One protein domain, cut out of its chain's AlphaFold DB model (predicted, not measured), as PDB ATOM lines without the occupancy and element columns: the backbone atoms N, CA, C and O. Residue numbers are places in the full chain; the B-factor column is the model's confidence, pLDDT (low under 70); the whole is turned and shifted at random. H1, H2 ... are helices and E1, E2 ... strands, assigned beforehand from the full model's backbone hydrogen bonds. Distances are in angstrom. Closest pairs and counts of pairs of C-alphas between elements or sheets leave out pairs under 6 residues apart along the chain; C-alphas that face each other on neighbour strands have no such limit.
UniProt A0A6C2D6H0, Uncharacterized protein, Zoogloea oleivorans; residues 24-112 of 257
ATOM      1  N   ILE A  24     196.788 235.624 228.522       73.31
ATOM      2  CA  ILE A  24     196.458 234.728 229.623       73.31
ATOM      3  C   ILE A  24     197.590 234.783 230.648       73.31
ATOM      4  O   ILE A  24     198.768 234.750 230.294       73.31
ATOM      5  N   ARG A  25     197.220 234.880 231.925       66.25
ATOM      6  CA  ARG A  25     198.122 234.743 233.070       66.25
ATOM      7  C   ARG A  25     197.522 233.727 234.030       66.25
ATOM      8  O   ARG A  25     196.336 233.828 234.343       66.25
ATOM      9  N   PHE A  26     198.331 232.778 234.486       62.84
ATOM     10  CA  PHE A  26     197.891 231.733 235.404       62.84
ATOM     11  C   PHE A  26     198.349 232.043 236.828       62.84
ATOM     12  O   PHE A  26     199.455 232.531 237.044       62.84
ATOM     13  N   TYR A  27     197.479 231.775 237.798       52.31
ATOM     14  CA  TYR A  27     197.786 231.895 239.221       52.31
ATOM     15  C   TYR A  27     197.779 230.509 239.850       52.31
ATOM     16  O   TYR A  27     196.967 229.660 239.487       52.31
ATOM     17  N   TRP A  28     198.668 230.305 240.816       49.91
ATOM     18  CA  TRP A  28     198.723 229.088 241.613       49.91
ATOM     19  C   TRP A  28     197.407 228.845 242.374       49.91
ATOM     20  O   TRP A  28     196.825 229.786 242.924       49.91
ATOM     21  N   SER A  29     196.959 227.585 242.443       49.25
ATOM     22  CA  SER A  29     195.854 227.148 243.305       49.25
ATOM     23  C   SER A  29     196.262 225.949 244.166       49.25
ATOM     24  O   SER A  29     196.764 224.955 243.649       49.25
ATOM     25  N   GLU A  30     195.990 226.018 245.473       46.19
ATOM     26  CA  GLU A  30     196.240 224.936 246.453       46.19
ATOM     27  C   GLU A  30     195.403 223.676 246.211       46.19
ATOM     28  O   GLU A  30     195.729 222.589 246.689       46.19
ATOM     29  N   GLU A  31     194.313 223.809 245.462       48.97
ATOM     30  CA  GLU A  31     193.480 222.696 245.042       48.97
ATOM     31  C   GLU A  31     194.054 222.147 243.735       48.97
ATOM     32  O   GLU A  31     193.896 222.772 242.689       48.97
ATOM     33  N   GLY A  32     194.750 221.005 243.793       44.84
ATOM     34  CA  GLY A  32     195.263 220.314 242.606       44.84
ATOM     35  C   GLY A  32     194.191 220.233 241.514       44.84
ATOM     36  O   GLY A  32     193.172 219.557 241.674       44.84
ATOM     37  N   GLY A  33     194.403 220.982 240.433       48.41
ATOM     38  CA  GLY A  33     193.443 221.202 239.357       48.41
ATOM     39  C   GLY A  33     193.983 220.734 238.009       48.41
ATOM     40  O   GLY A  33     195.185 220.567 237.826       48.41
ATOM     41  N   LEU A  34     193.075 220.492 237.060       51.28
ATOM     42  CA  LEU A  34     193.435 220.129 235.689       51.28
ATOM     43  C   LEU A  34     194.166 221.295 235.009       51.28
ATOM     44  O   LEU A  34     193.699 222.430 235.075       51.28
ATOM     45  N   ALA A  35     195.257 220.976 234.314       59.62
ATOM     46  CA  ALA A  35     195.969 221.859 233.397       59.62
ATOM     47  C   ALA A  35     195.011 222.679 232.507       59.62
ATOM     48  O   ALA A  35     194.143 222.116 231.825       59.62
ATOM     49  N   ASP A  36     195.197 224.000 232.499       68.81
ATOM     50  CA  ASP A  36     194.447 224.930 231.659       68.81
ATOM     51  C   ASP A  36     194.612 224.608 230.170       68.81
ATOM     52  O   ASP A  36     195.598 224.002 229.758       68.81
ATOM     53  N   LYS A  37     193.645 224.991 229.327       78.56
ATOM     54  CA  LYS A  37     193.658 224.631 227.901       78.56
ATOM     55  C   LYS A  37     193.364 225.797 226.969       78.56
ATOM     56  O   LYS A  37     192.335 226.461 227.076       78.56
ATOM     57  N   ILE A  38     194.223 225.939 225.964       84.81
ATOM     58  CA  ILE A  38     194.088 226.849 224.829       84.81
ATOM     59  C   ILE A  38     193.755 226.001 223.596       84.81
ATOM     60  O   ILE A  38     194.544 225.154 223.196       84.81
ATOM     61  N   LEU A  39     192.584 226.212 222.987       87.06
ATOM     62  CA  LEU A  39     192.143 225.510 221.774       87.06
ATOM     63  C   LEU A  39     192.042 226.432 220.546       87.06
ATOM     64  O   LEU A  39     191.109 227.224 220.438       87.06
ATOM     65  N   PHE A  40     192.930 226.261 219.571       87.81
ATOM     66  CA  PHE A  40     192.852 226.943 218.279       87.81
ATOM     67  C   PHE A  40     191.867 226.225 217.341       87.81
ATOM     68  O   PHE A  40     192.166 225.171 216.784       87.81
ATOM     69  N   LYS A  41     190.668 226.794 217.147       83.69
ATOM     70  CA  LYS A  41     189.600 226.164 216.337       83.69
ATOM     71  C   LYS A  41     189.809 226.231 214.818       83.69
ATOM     72  O   LYS A  41     189.219 225.431 214.100       83.69
ATOM     73  N   ASN A  42     190.610 227.182 214.338       83.06
ATOM     74  CA  ASN A  42     190.853 227.420 212.907       83.06
ATOM     75  C   ASN A  42     192.271 227.023 212.465       83.06
ATOM     76  O   ASN A  42     192.726 227.479 211.426       83.06
ATOM     77  N   VAL A  43     192.952 226.196 213.258       89.38
ATOM     78  CA  VAL A  43     194.306 225.690 213.002       89.38
ATOM     79  C   VAL A  43     194.211 224.186 212.784       89.38
ATOM     80  O   VAL A  43     193.612 223.512 213.624       89.38
ATOM     81  N   ARG A  44     194.759 223.658 211.682       92.69
ATOM     82  CA  ARG A  44     194.620 222.230 211.306       92.69
ATOM     83  C   ARG A  44     195.866 221.390 211.561       92.69
ATOM     84  O   ARG A  44     195.772 220.162 211.589       92.69
ATOM     85  N   SER A  45     196.998 222.036 211.798       94.06
ATOM     86  CA  SER A  45     198.281 221.415 212.116       94.06
ATOM     87  C   SER A  45     199.075 222.294 213.080       94.06
ATOM     88  O   SER A  45     198.975 223.518 213.043       94.06
ATOM     89  N   SER A  46     199.944 221.689 213.893       92.69
ATOM     90  CA  SER A  46     200.917 222.440 214.697       92.69
ATOM     91  C   SER A  46     201.893 223.259 213.846       92.69
ATOM     92  O   SER A  46     202.462 224.216 214.352       92.69
ATOM     93  N   SER A  47     202.073 222.922 212.563       94.81
ATOM     94  CA  SER A  47     202.914 223.686 211.628       94.81
ATOM     95  C   SER A  47     202.328 225.049 211.241       94.81
ATOM     96  O   SER A  47     203.019 225.860 210.638       94.81
ATOM     97  N   GLU A  48     201.053 225.300 211.544       95.38
ATOM     98  CA  GLU A  48     200.408 226.608 211.365       95.38
ATOM     99  C   GLU A  48     200.577 227.516 212.595       95.38
ATOM    100  O   GLU A  48     200.080 228.643 212.596       95.38
ATOM    101  N   LEU A  49     201.252 227.039 213.645       94.38
ATOM    102  CA  LEU A  49     201.552 227.807 214.846       94.38
ATOM    103  C   LEU A  49     203.020 228.231 214.852       94.38
ATOM    104  O   LEU A  49     203.910 227.453 214.517       94.38
ATOM    105  N   ILE A  50     203.261 229.464 215.282       94.44
ATOM    106  CA  ILE A  50     204.588 230.024 215.529       94.44
ATOM    107  C   ILE A  50     204.720 230.232 217.034       94.44
ATOM    108  O   ILE A  50     203.850 230.849 217.652       94.44
ATOM    109  N   PHE A  51     205.815 229.743 217.609       94.25
ATOM    110  CA  PHE A  51     206.137 229.884 219.025       94.25
ATOM    111  C   PHE A  51     207.307 230.848 219.177       94.25
ATOM    112  O   PHE A  51     208.296 230.739 218.461       94.25
ATOM    113  N   SER A  52     207.190 231.802 220.092       92.44
ATOM    114  CA  SER A  52     208.258 232.763 220.384       92.44
ATOM    115  C   SER A  52     208.204 233.196 221.841       92.44
ATOM    116  O   SER A  52     207.168 233.069 222.494       92.44
ATOM    117  N   ARG A  53     209.316 233.705 222.364       89.88
ATOM    118  CA  ARG A  53     209.363 234.332 223.686       89.88
ATOM    119  C   ARG A  53     209.100 235.828 223.547       89.88
ATOM    120  O   ARG A  53     209.677 236.471 222.676       89.88
ATOM    121  N   LEU A  54     208.244 236.377 224.409       88.88
ATOM    122  CA  LEU A  54     208.144 237.836 224.569       88.88
ATOM    123  C   LEU A  54     209.217 238.351 225.537       88.88
ATOM    124  O   LEU A  54     209.777 239.425 225.344       88.88
ATOM    125  N   ASP A  55     209.468 237.572 226.582       84.62
ATOM    126  CA  ASP A  55     210.450 237.807 227.631       84.62
ATOM    127  C   ASP A  55     210.938 236.446 228.171       84.62
ATOM    128  O   ASP A  55     210.623 235.392 227.606       84.62
ATOM    129  N   ALA A  56     211.735 236.452 229.243       78.50
ATOM    130  CA  ALA A  56     212.299 235.235 229.828       78.50
ATOM    131  C   ALA A  56     211.232 234.223 230.290       78.50
ATOM    132  O   ALA A  56     211.497 233.019 230.290       78.50
ATOM    133  N   ASP A  57     210.021 234.685 230.609       79.00
ATOM    134  CA  ASP A  57     208.989 233.876 231.252       79.00
ATOM    135  C   ASP A  57     207.728 233.691 230.401       79.00
ATOM    136  O   ASP A  57     206.931 232.797 230.676       79.00
ATOM    137  N   SER A  58     207.530 234.476 229.343       84.31
ATOM    138  CA  SER A  58     206.278 234.496 228.580       84.31
ATOM    139  C   SER A  58     206.400 233.870 227.190       84.31
ATOM    140  O   SER A  58     207.281 234.222 226.402       84.31
ATOM    141  N   LEU A  59     205.446 232.996 226.854       90.12
ATOM    142  CA  LEU A  59     205.295 232.385 225.533       90.12
ATOM    143  C   LEU A  59     204.274 233.164 224.701       90.12
ATOM    144  O   LEU A  59     203.162 233.420 225.148       90.12
ATOM    145  N   VAL A  60     204.603 233.462 223.453       92.50
ATOM    146  CA  VAL A  60     203.661 233.940 222.440       92.50
ATOM    147  C   VAL A  60     203.412 232.821 221.442       92.50
ATOM    148  O   VAL A  60     204.352 232.244 220.893       92.50
ATOM    149  N   VAL A  61     202.137 232.544 221.179       93.25
ATOM    150  CA  VAL A  61     201.697 231.611 220.138       93.25
ATOM    151  C   VAL A  61     200.947 232.398 219.073       93.25
ATOM    152  O   VAL A  61     199.897 232.969 219.358       93.25
ATOM    153  N   SER A  62     201.473 232.432 217.853       93.12
ATOM    154  CA  SER A  62     200.867 233.134 216.712       93.12
ATOM    155  C   SER A  62     200.426 232.159 215.630       93.12
ATOM    156  O   SER A  62     200.929 231.039 215.567       93.12
ATOM    157  N   VAL A  63     199.501 232.576 214.766       92.00
ATOM    158  CA  VAL A  63     199.039 231.764 213.631       92.00
ATOM    159  C   VAL A  63     199.686 232.251 212.334       92.00
ATOM    160  O   VAL A  63     199.672 233.440 212.017       92.00
ATOM    161  N   VAL A  64     200.261 231.324 211.567       93.62
ATOM    162  CA  VAL A  64     200.935 231.620 210.295       93.62
ATOM    163  C   VAL A  64     199.982 232.338 209.333       93.62
ATOM    164  O   VAL A  64     198.862 231.892 209.087       93.62
ATOM    165  N   GLY A  65     200.448 233.441 208.741       90.38
ATOM    166  CA  GLY A  65     199.696 234.186 207.727       90.38
ATOM    167  C   GLY A  65     198.554 235.048 208.276       90.38
ATOM    168  O   GLY A  65     197.794 235.607 207.483       90.38
ATOM    169  N   THR A  66     198.432 235.189 209.598       88.75
ATOM    170  CA  THR A  66     197.451 236.073 210.238       88.75
ATOM    171  C   THR A  66     198.128 237.011 211.245       88.75
ATOM    172  O   THR A  66     199.325 236.918 211.504       88.75
ATOM    173  N   SER A  67     197.361 237.957 211.790       86.69
ATOM    174  CA  SER A  67     197.773 238.788 212.929       86.69
ATOM    175  C   SER A  67     197.287 238.225 214.269       86.69
ATOM    176  O   SER A  67     197.333 238.933 215.272       86.69
ATOM    177  N   ASP A  68     196.736 237.008 214.276       86.00
ATOM    178  CA  ASP A  68     196.182 236.402 215.481       86.00
ATOM    179  C   ASP A  68     197.318 235.808 216.313       86.00
ATOM    180  O   ASP A  68     198.103 234.980 215.840       86.00
ATOM    181  N   SER A  69     197.377 236.214 217.575       89.00
ATOM    182  CA  SER A  69     198.370 235.748 218.535       89.00
ATOM    183  C   SER A  69     197.765 235.676 219.922       89.00
ATOM    184  O   SER A  69     196.868 236.455 220.228       89.00
ATOM    185  N   ILE A  70     198.302 234.810 220.769       88.88
ATOM    186  CA  ILE A  70     198.004 234.780 222.194       88.88
ATOM    187  C   ILE A  70     199.301 234.837 222.995       88.88
ATOM    188  O   ILE A  70     200.257 234.117 222.709       88.88
ATOM    189  N   LEU A  71     199.324 235.706 224.002       88.69
ATOM    190  CA  LEU A  71     200.396 235.810 224.979       88.69
ATOM    191  C   LEU A  71     200.036 234.983 226.210       88.69
ATOM    192  O   LEU A  71     199.042 235.249 226.882       88.69
ATOM    193  N   VAL A  72     200.880 234.017 226.535       85.62
ATOM    194  CA  VAL A  72     200.817 233.228 227.757       85.62
ATOM    195  C   VAL A  72     201.925 233.698 228.689       85.62
ATOM    196  O   VAL A  72     203.102 233.400 228.483       85.62
ATOM    197  N   ARG A  73     201.549 234.478 229.699       82.81
ATOM    198  CA  ARG A  73     202.482 234.985 230.707       82.81
ATOM    199  C   ARG A  73     202.884 233.888 231.671       82.81
ATOM    200  O   ARG A  73     202.070 233.019 231.980       82.81
ATOM    201  N   ASP A  74     204.107 234.004 232.177       76.88
ATOM    202  CA  ASP A  74     204.664 233.112 233.194       76.88
ATOM    203  C   ASP A  74     204.688 231.629 232.742       76.88
ATOM    204  O   ASP A  74     204.755 230.726 233.567       76.88
ATOM    205  N   PHE A  75     204.647 231.368 231.425       79.06
ATOM    206  CA  PHE A  75     204.688 230.029 230.826       79.06
ATOM    207  C   PHE A  75     205.976 229.273 231.178       79.06
ATOM    208  O   PHE A  75     205.943 228.066 231.397       79.06
ATOM    209  N   PHE A  76     207.110 229.974 231.221       78.00
ATOM    210  CA  PHE A  76     208.412 229.403 231.586       78.00
ATOM    211  C   PHE A  76     208.796 229.684 233.043       78.00
ATOM    212  O   PHE A  76     209.867 229.264 233.483       78.00
ATOM    213  N   HIS A  77     207.929 230.375 233.790       72.62
ATOM    214  CA  HIS A  77     208.202 230.732 235.171       72.62
ATOM    215  C   HIS A  77     208.109 229.491 236.065       72.62
ATOM    216  O   HIS A  77     207.093 228.794 236.107       72.62
ATOM    217  N   PHE A  78     209.169 229.233 236.827       62.31
ATOM    218  CA  PHE A  78     209.290 228.060 237.687       62.31
ATOM    219  C   PHE A  78     209.122 228.456 239.158       62.31
ATOM    220  O   PHE A  78     209.906 229.240 239.689       62.31
ATOM    221  N   TYR A  79     208.144 227.876 239.858       51.69
ATOM    222  CA  TYR A  79     208.117 227.911 241.322       51.69
ATOM    223  C   TYR A  79     208.799 226.654 241.865       51.69
ATOM    224  O   TYR A  79     208.200 225.583 241.914       51.69
ATOM    225  N   SER A  80     210.055 226.775 242.299       43.56
ATOM    226  CA  SER A  80     210.692 225.745 243.124       43.56
ATOM    227  C   SER A  80     210.430 226.055 244.594       43.56
ATOM    228  O   SER A  80     211.147 226.834 245.218       43.56
ATOM    229  N   PHE A  81     209.386 225.453 245.164       39.22
ATOM    230  CA  PHE A  81     209.255 225.362 246.617       39.22
ATOM    231  C   PHE A  81     209.633 223.947 247.058       39.22
ATOM    232  O   PHE A  81     208.881 222.994 246.875       39.22
ATOM    233  N   GLY A  82     210.819 223.801 247.657       37.53
ATOM    234  CA  GLY A  82     211.190 222.595 248.405       37.53
ATOM    235  C   GLY A  82     211.492 221.338 247.579       37.53
ATOM    236  O   GLY A  82     211.414 220.241 248.125       37.53
ATOM    237  N   GLY A  83     211.855 221.470 246.298       37.84
ATOM    238  CA  GLY A  83     212.304 220.339 245.469       37.84
ATOM    239  C   GLY A  83     211.189 219.465 244.882       37.84
ATOM    240  O   GLY A  83     211.483 218.409 244.324       37.84
ATOM    241  N   ALA A  84     209.926 219.889 244.980       37.59
ATOM    242  CA  ALA A  84     208.816 219.286 244.252       37.59
ATOM    243  C   ALA A  84     208.469 220.153 243.033       37.59
ATOM    244  O   ALA A  84     208.078 221.310 243.174       37.59
ATOM    245  N   TYR A  85     208.632 219.584 241.839       46.28
ATOM    246  CA  TYR A  85     208.208 220.177 240.572       46.28
ATOM    247  C   TYR A  85     206.682 220.333 240.598       46.28
ATOM    248  O   TYR A  85     205.969 219.332 240.645       46.28
ATOM    249  N   SER A  86     206.152 221.559 240.647       41.03
ATOM    250  CA  SER A  86     204.697 221.735 240.699       41.03
ATOM    251  C   SER A  86     204.088 221.643 239.300       41.03
ATOM    252  O   SER A  86     204.282 222.530 238.474       41.03
ATOM    253  N   GLU A  87     203.283 220.606 239.082       41.22
ATOM    254  CA  GLU A  87     202.531 220.267 237.858       41.22
ATOM    255  C   GLU A  87     201.431 221.293 237.474       41.22
ATOM    256  O   GLU A  87     200.668 221.076 236.538       41.22
ATOM    257  N   CYS A  88     201.326 222.430 238.176       39.81
ATOM    258  CA  CYS A  88     200.320 223.476 237.924       39.81
ATOM    259  C   CYS A  88     200.713 224.494 236.827       39.81
ATOM    260  O   CYS A  88     199.990 225.468 236.638       39.81
ATOM    261  N   ALA A  89     201.827 224.293 236.112       47.62
ATOM    262  CA  ALA A  89     202.303 225.195 235.050       47.62
ATOM    263  C   ALA A  89     202.020 224.699 233.617       47.62
ATOM    264  O   ALA A  89     202.258 225.426 232.652       47.62
ATOM    265  N   ASP A  90     201.486 223.488 233.442       59.53
ATOM    266  CA  ASP A  90     201.250 222.949 232.104       59.53
ATOM    267  C   ASP A  90     199.975 223.549 231.500       59.53
ATOM    268  O   ASP A  90     198.873 223.057 231.725       59.53
ATOM    269  N   VAL A  91     200.095 224.603 230.689       71.81
ATOM    270  CA  VAL A  91     199.008 224.963 229.772       71.81
ATOM    271  C   VAL A  91     199.007 224.007 228.579       71.81
ATOM    272  O   VAL A  91     200.004 223.775 227.893       71.81
ATOM    273  N   ASN A  92     197.841 223.452 228.294       79.94
ATOM    274  CA  ASN A  92     197.611 222.556 227.179       79.94
ATOM    275  C   ASN A  92     197.269 223.388 225.947       79.94
ATOM    276  O   ASN A  92     196.140 223.852 225.791       79.94
ATOM    277  N   ILE A  93     198.237 223.572 225.056       86.50
ATOM    278  CA  ILE A  93     197.984 224.162 223.741       86.50
ATOM    279  C   ILE A  93     197.483 223.051 222.813       86.50
ATOM    280  O   ILE A  93     198.151 222.035 222.638       86.50
ATOM    281  N   SER A  94     196.308 223.241 222.221       90.44
ATOM    282  CA  SER A  94     195.647 222.287 221.330       90.44
ATOM    283  C   SER A  94     195.080 222.976 220.088       90.44
ATOM    284  O   SER A  94     194.769 224.166 220.102       90.44
ATOM    285  N   TYR A  95     194.868 222.210 219.024       90.25
ATOM    286  CA  TYR A  95     194.177 222.628 217.802       90.25
ATOM    287  C   TYR A  95     193.176 221.557 217.348       90.25
ATOM    288  O   TYR A  95     193.125 220.474 217.931       90.25
ATOM    289  N   VAL A  96     192.361 221.845 216.331       88.56
ATOM    290  CA  VAL A  96     191.396 220.886 215.763       88.56
ATOM    291  C   VAL A  96     191.847 220.486 214.361       88.56
ATOM    292  O   VAL A  96     191.795 221.300 213.444       88.56
ATOM    293  N   ASP A  97     192.266 219.234 214.179       91.75
ATOM    294  CA  ASP A  97     192.771 218.742 212.893       91.75
ATOM    295  C   ASP A  97     191.703 218.740 211.777       91.75
ATOM    296  O   ASP A  97     190.534 219.096 211.976       91.75
ATOM    297  N   GLU A  98     192.098 218.370 210.557       89.38
ATOM    298  CA  GLU A  98     191.188 218.298 209.402       89.38
ATOM    299  C   GLU A  98     190.001 217.343 209.621       89.38
ATOM    300  O   GLU A  98     188.917 217.573 209.085       89.38
ATOM    301  N   GLY A  99     190.176 216.309 210.448       90.62
ATOM    302  CA  GLY A  99     189.134 215.350 210.816       90.62
ATOM    303  C   GLY A  99     188.186 215.849 211.909       90.62
ATOM    304  O   GLY A  99     187.271 215.124 212.295       90.62
ATOM    305  N   GLY A 100     188.388 217.067 212.423       88.94
ATOM    306  CA  GLY A 100     187.612 217.603 213.538       88.94
ATOM    307  C   GLY A 100     188.052 217.063 214.900       88.94
ATOM    308  O   GLY A 100     187.326 217.231 215.880       88.94
ATOM    309  N   VAL A 101     189.214 216.409 214.976       92.50
ATOM    310  CA  VAL A 101     189.744 215.834 216.212       92.50
ATOM    311  C   VAL A 101     190.669 216.837 216.876       92.50
ATOM    312  O   VAL A 101     191.552 217.420 216.251       92.50
ATOM    313  N   GLU A 102     190.492 217.020 218.178       91.50
ATOM    314  CA  GLU A 102     191.411 217.832 218.951       91.50
ATOM    315  C   GLU A 102     192.771 217.147 219.103       91.50
ATOM    316  O   GLU A 102     192.870 215.992 219.524       91.50
ATOM    317  N   ARG A 103     193.832 217.894 218.810       92.44
ATOM    318  CA  ARG A 103     195.217 217.470 218.960       92.44
ATOM    319  C   ARG A 103     195.934 218.409 219.909       92.44
ATOM    320  O   ARG A 103     195.906 219.621 219.720       92.44
ATOM    321  N   ARG A 104     196.604 217.835 220.905       89.38
ATOM    322  CA  ARG A 104     197.528 218.566 221.771       89.38
ATOM    323  C   ARG A 104     198.828 218.827 221.011       89.38
ATOM    324  O   ARG A 104     199.381 217.905 220.409       89.38
ATOM    325  N   VAL A 105     199.338 220.049 221.085       90.25
ATOM    326  CA  VAL A 105     200.703 220.376 220.671       90.25
ATOM    327  C   VAL A 105     201.673 219.748 221.673       90.25
ATOM    328  O   VAL A 105     201.550 219.932 222.885       90.25
ATOM    329  N   SER A 106     202.625 218.962 221.173       88.38
ATOM    330  CA  SER A 106     203.673 218.372 222.009       88.38
ATOM    331  C   SER A 106     204.608 219.459 222.539       88.38
ATOM    332  O   SER A 106     204.995 220.351 221.786       88.38
ATOM    333  N   GLY A 107     205.042 219.343 223.798       82.94
ATOM    334  CA  GLY A 107     206.059 220.235 224.365       82.94
ATOM    335  C   GLY A 107     207.358 220.237 223.553       82.94
ATOM    336  O   GLY A 107     207.981 221.282 223.410       82.94
ATOM    337  N   ASN A 108     207.708 219.110 222.918       84.69
ATOM    338  CA  ASN A 108     208.884 219.029 222.047       84.69
ATOM    339  C   ASN A 108     208.765 219.925 220.808       84.69
ATOM    340  O   ASN A 108     209.759 220.506 220.406       84.69
ATOM    341  N   ILE A 109     207.563 220.091 220.241       88.69
ATOM    342  CA  ILE A 109     207.359 220.982 219.085       88.69
ATOM    343  C   ILE A 109     207.612 222.435 219.493       88.69
ATOM    344  O   ILE A 109     208.242 223.188 218.760       88.69
ATOM    345  N   ILE A 110     207.137 222.821 220.681       90.00
ATOM    346  CA  ILE A 110     207.352 224.165 221.227       90.00
ATOM    347  C   ILE A 110     208.845 224.369 221.502       90.00
ATOM    348  O   ILE A 110     209.414 225.364 221.071       90.00
ATOM    349  N   ARG A 111     209.492 223.404 222.165       88.69
ATOM    350  CA  ARG A 111     210.935 223.411 222.442       88.69
ATOM    351  C   ARG A 111     211.763 223.562 221.169       88.69
ATOM    352  O   ARG A 111     212.598 224.453 221.100       88.69
ATOM    353  N   GLU A 112     211.532 222.712 220.173       89.31
ATOM    354  CA  GLU A 112     212.264 222.736 218.903       89.31
ATOM    355  C   GLU A 112     212.084 224.071 218.179       89.31
ATOM    356  O   GLU A 112     213.052 224.601 217.650       89.31
TER     357      GLU A 112
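AT A GLANCE: This is residues 24 to 112 of the 257 residues of an uncharacterized protein of Zoogloea oleivorans (UniProt A0A6C2D6H0). Little regular structure: two small three-stranded sheets, E2-E3-E4 and E1-E5-E6, sit among long loops, and residues 80 to 85 stick out. The 89 printed residues, 33 in named elements, run E1 to E6, then H1; mostly strand, compact, radius of gyration of the C-alphas 14.0 A, spans 43 by 27 by 22 A. E2-E3-E4 is antiparallel, E1-E5-E6 mixed.

IN THESE COORDINATES: E2 is residues 49 to 53, 13.5 A, from (201.552, 227.807, 214.846); E3 59 to 63, 13.5 A; E4 69 to 73, 12.9 A. E1 is 37 to 40, E5 92 to 96, 13.1 A, E6 102 to 104. H1, 107 to 112, ends at (212.264, 222.736, 218.903).

HOW THE PARTS SIT: E2, E3 and E4 form a meander, each strand antiparallel to the one before: N 50 and O 62 are 2.8 A apart, N 61 and O 70 2.9 A. E1 and E5 are parallel, N 38 to O 92 2.8 A; E5 and E6 form a hairpin, N 95 to O 103 2.9 A. H1, every O i to N i+4 pair within hydrogen-bond range, lies over E2; the C-alphas of Phe 51 and Ile 110 are closest, 6.2 A.

THE WHOLE: The C-alphas of Gly 82 and Gly 99 are farthest apart, 44.2 A. The printed part has no cut; E4 to E5 is a long link. pLDDT is under 70 at residues 25 to 36 and 78 to 90.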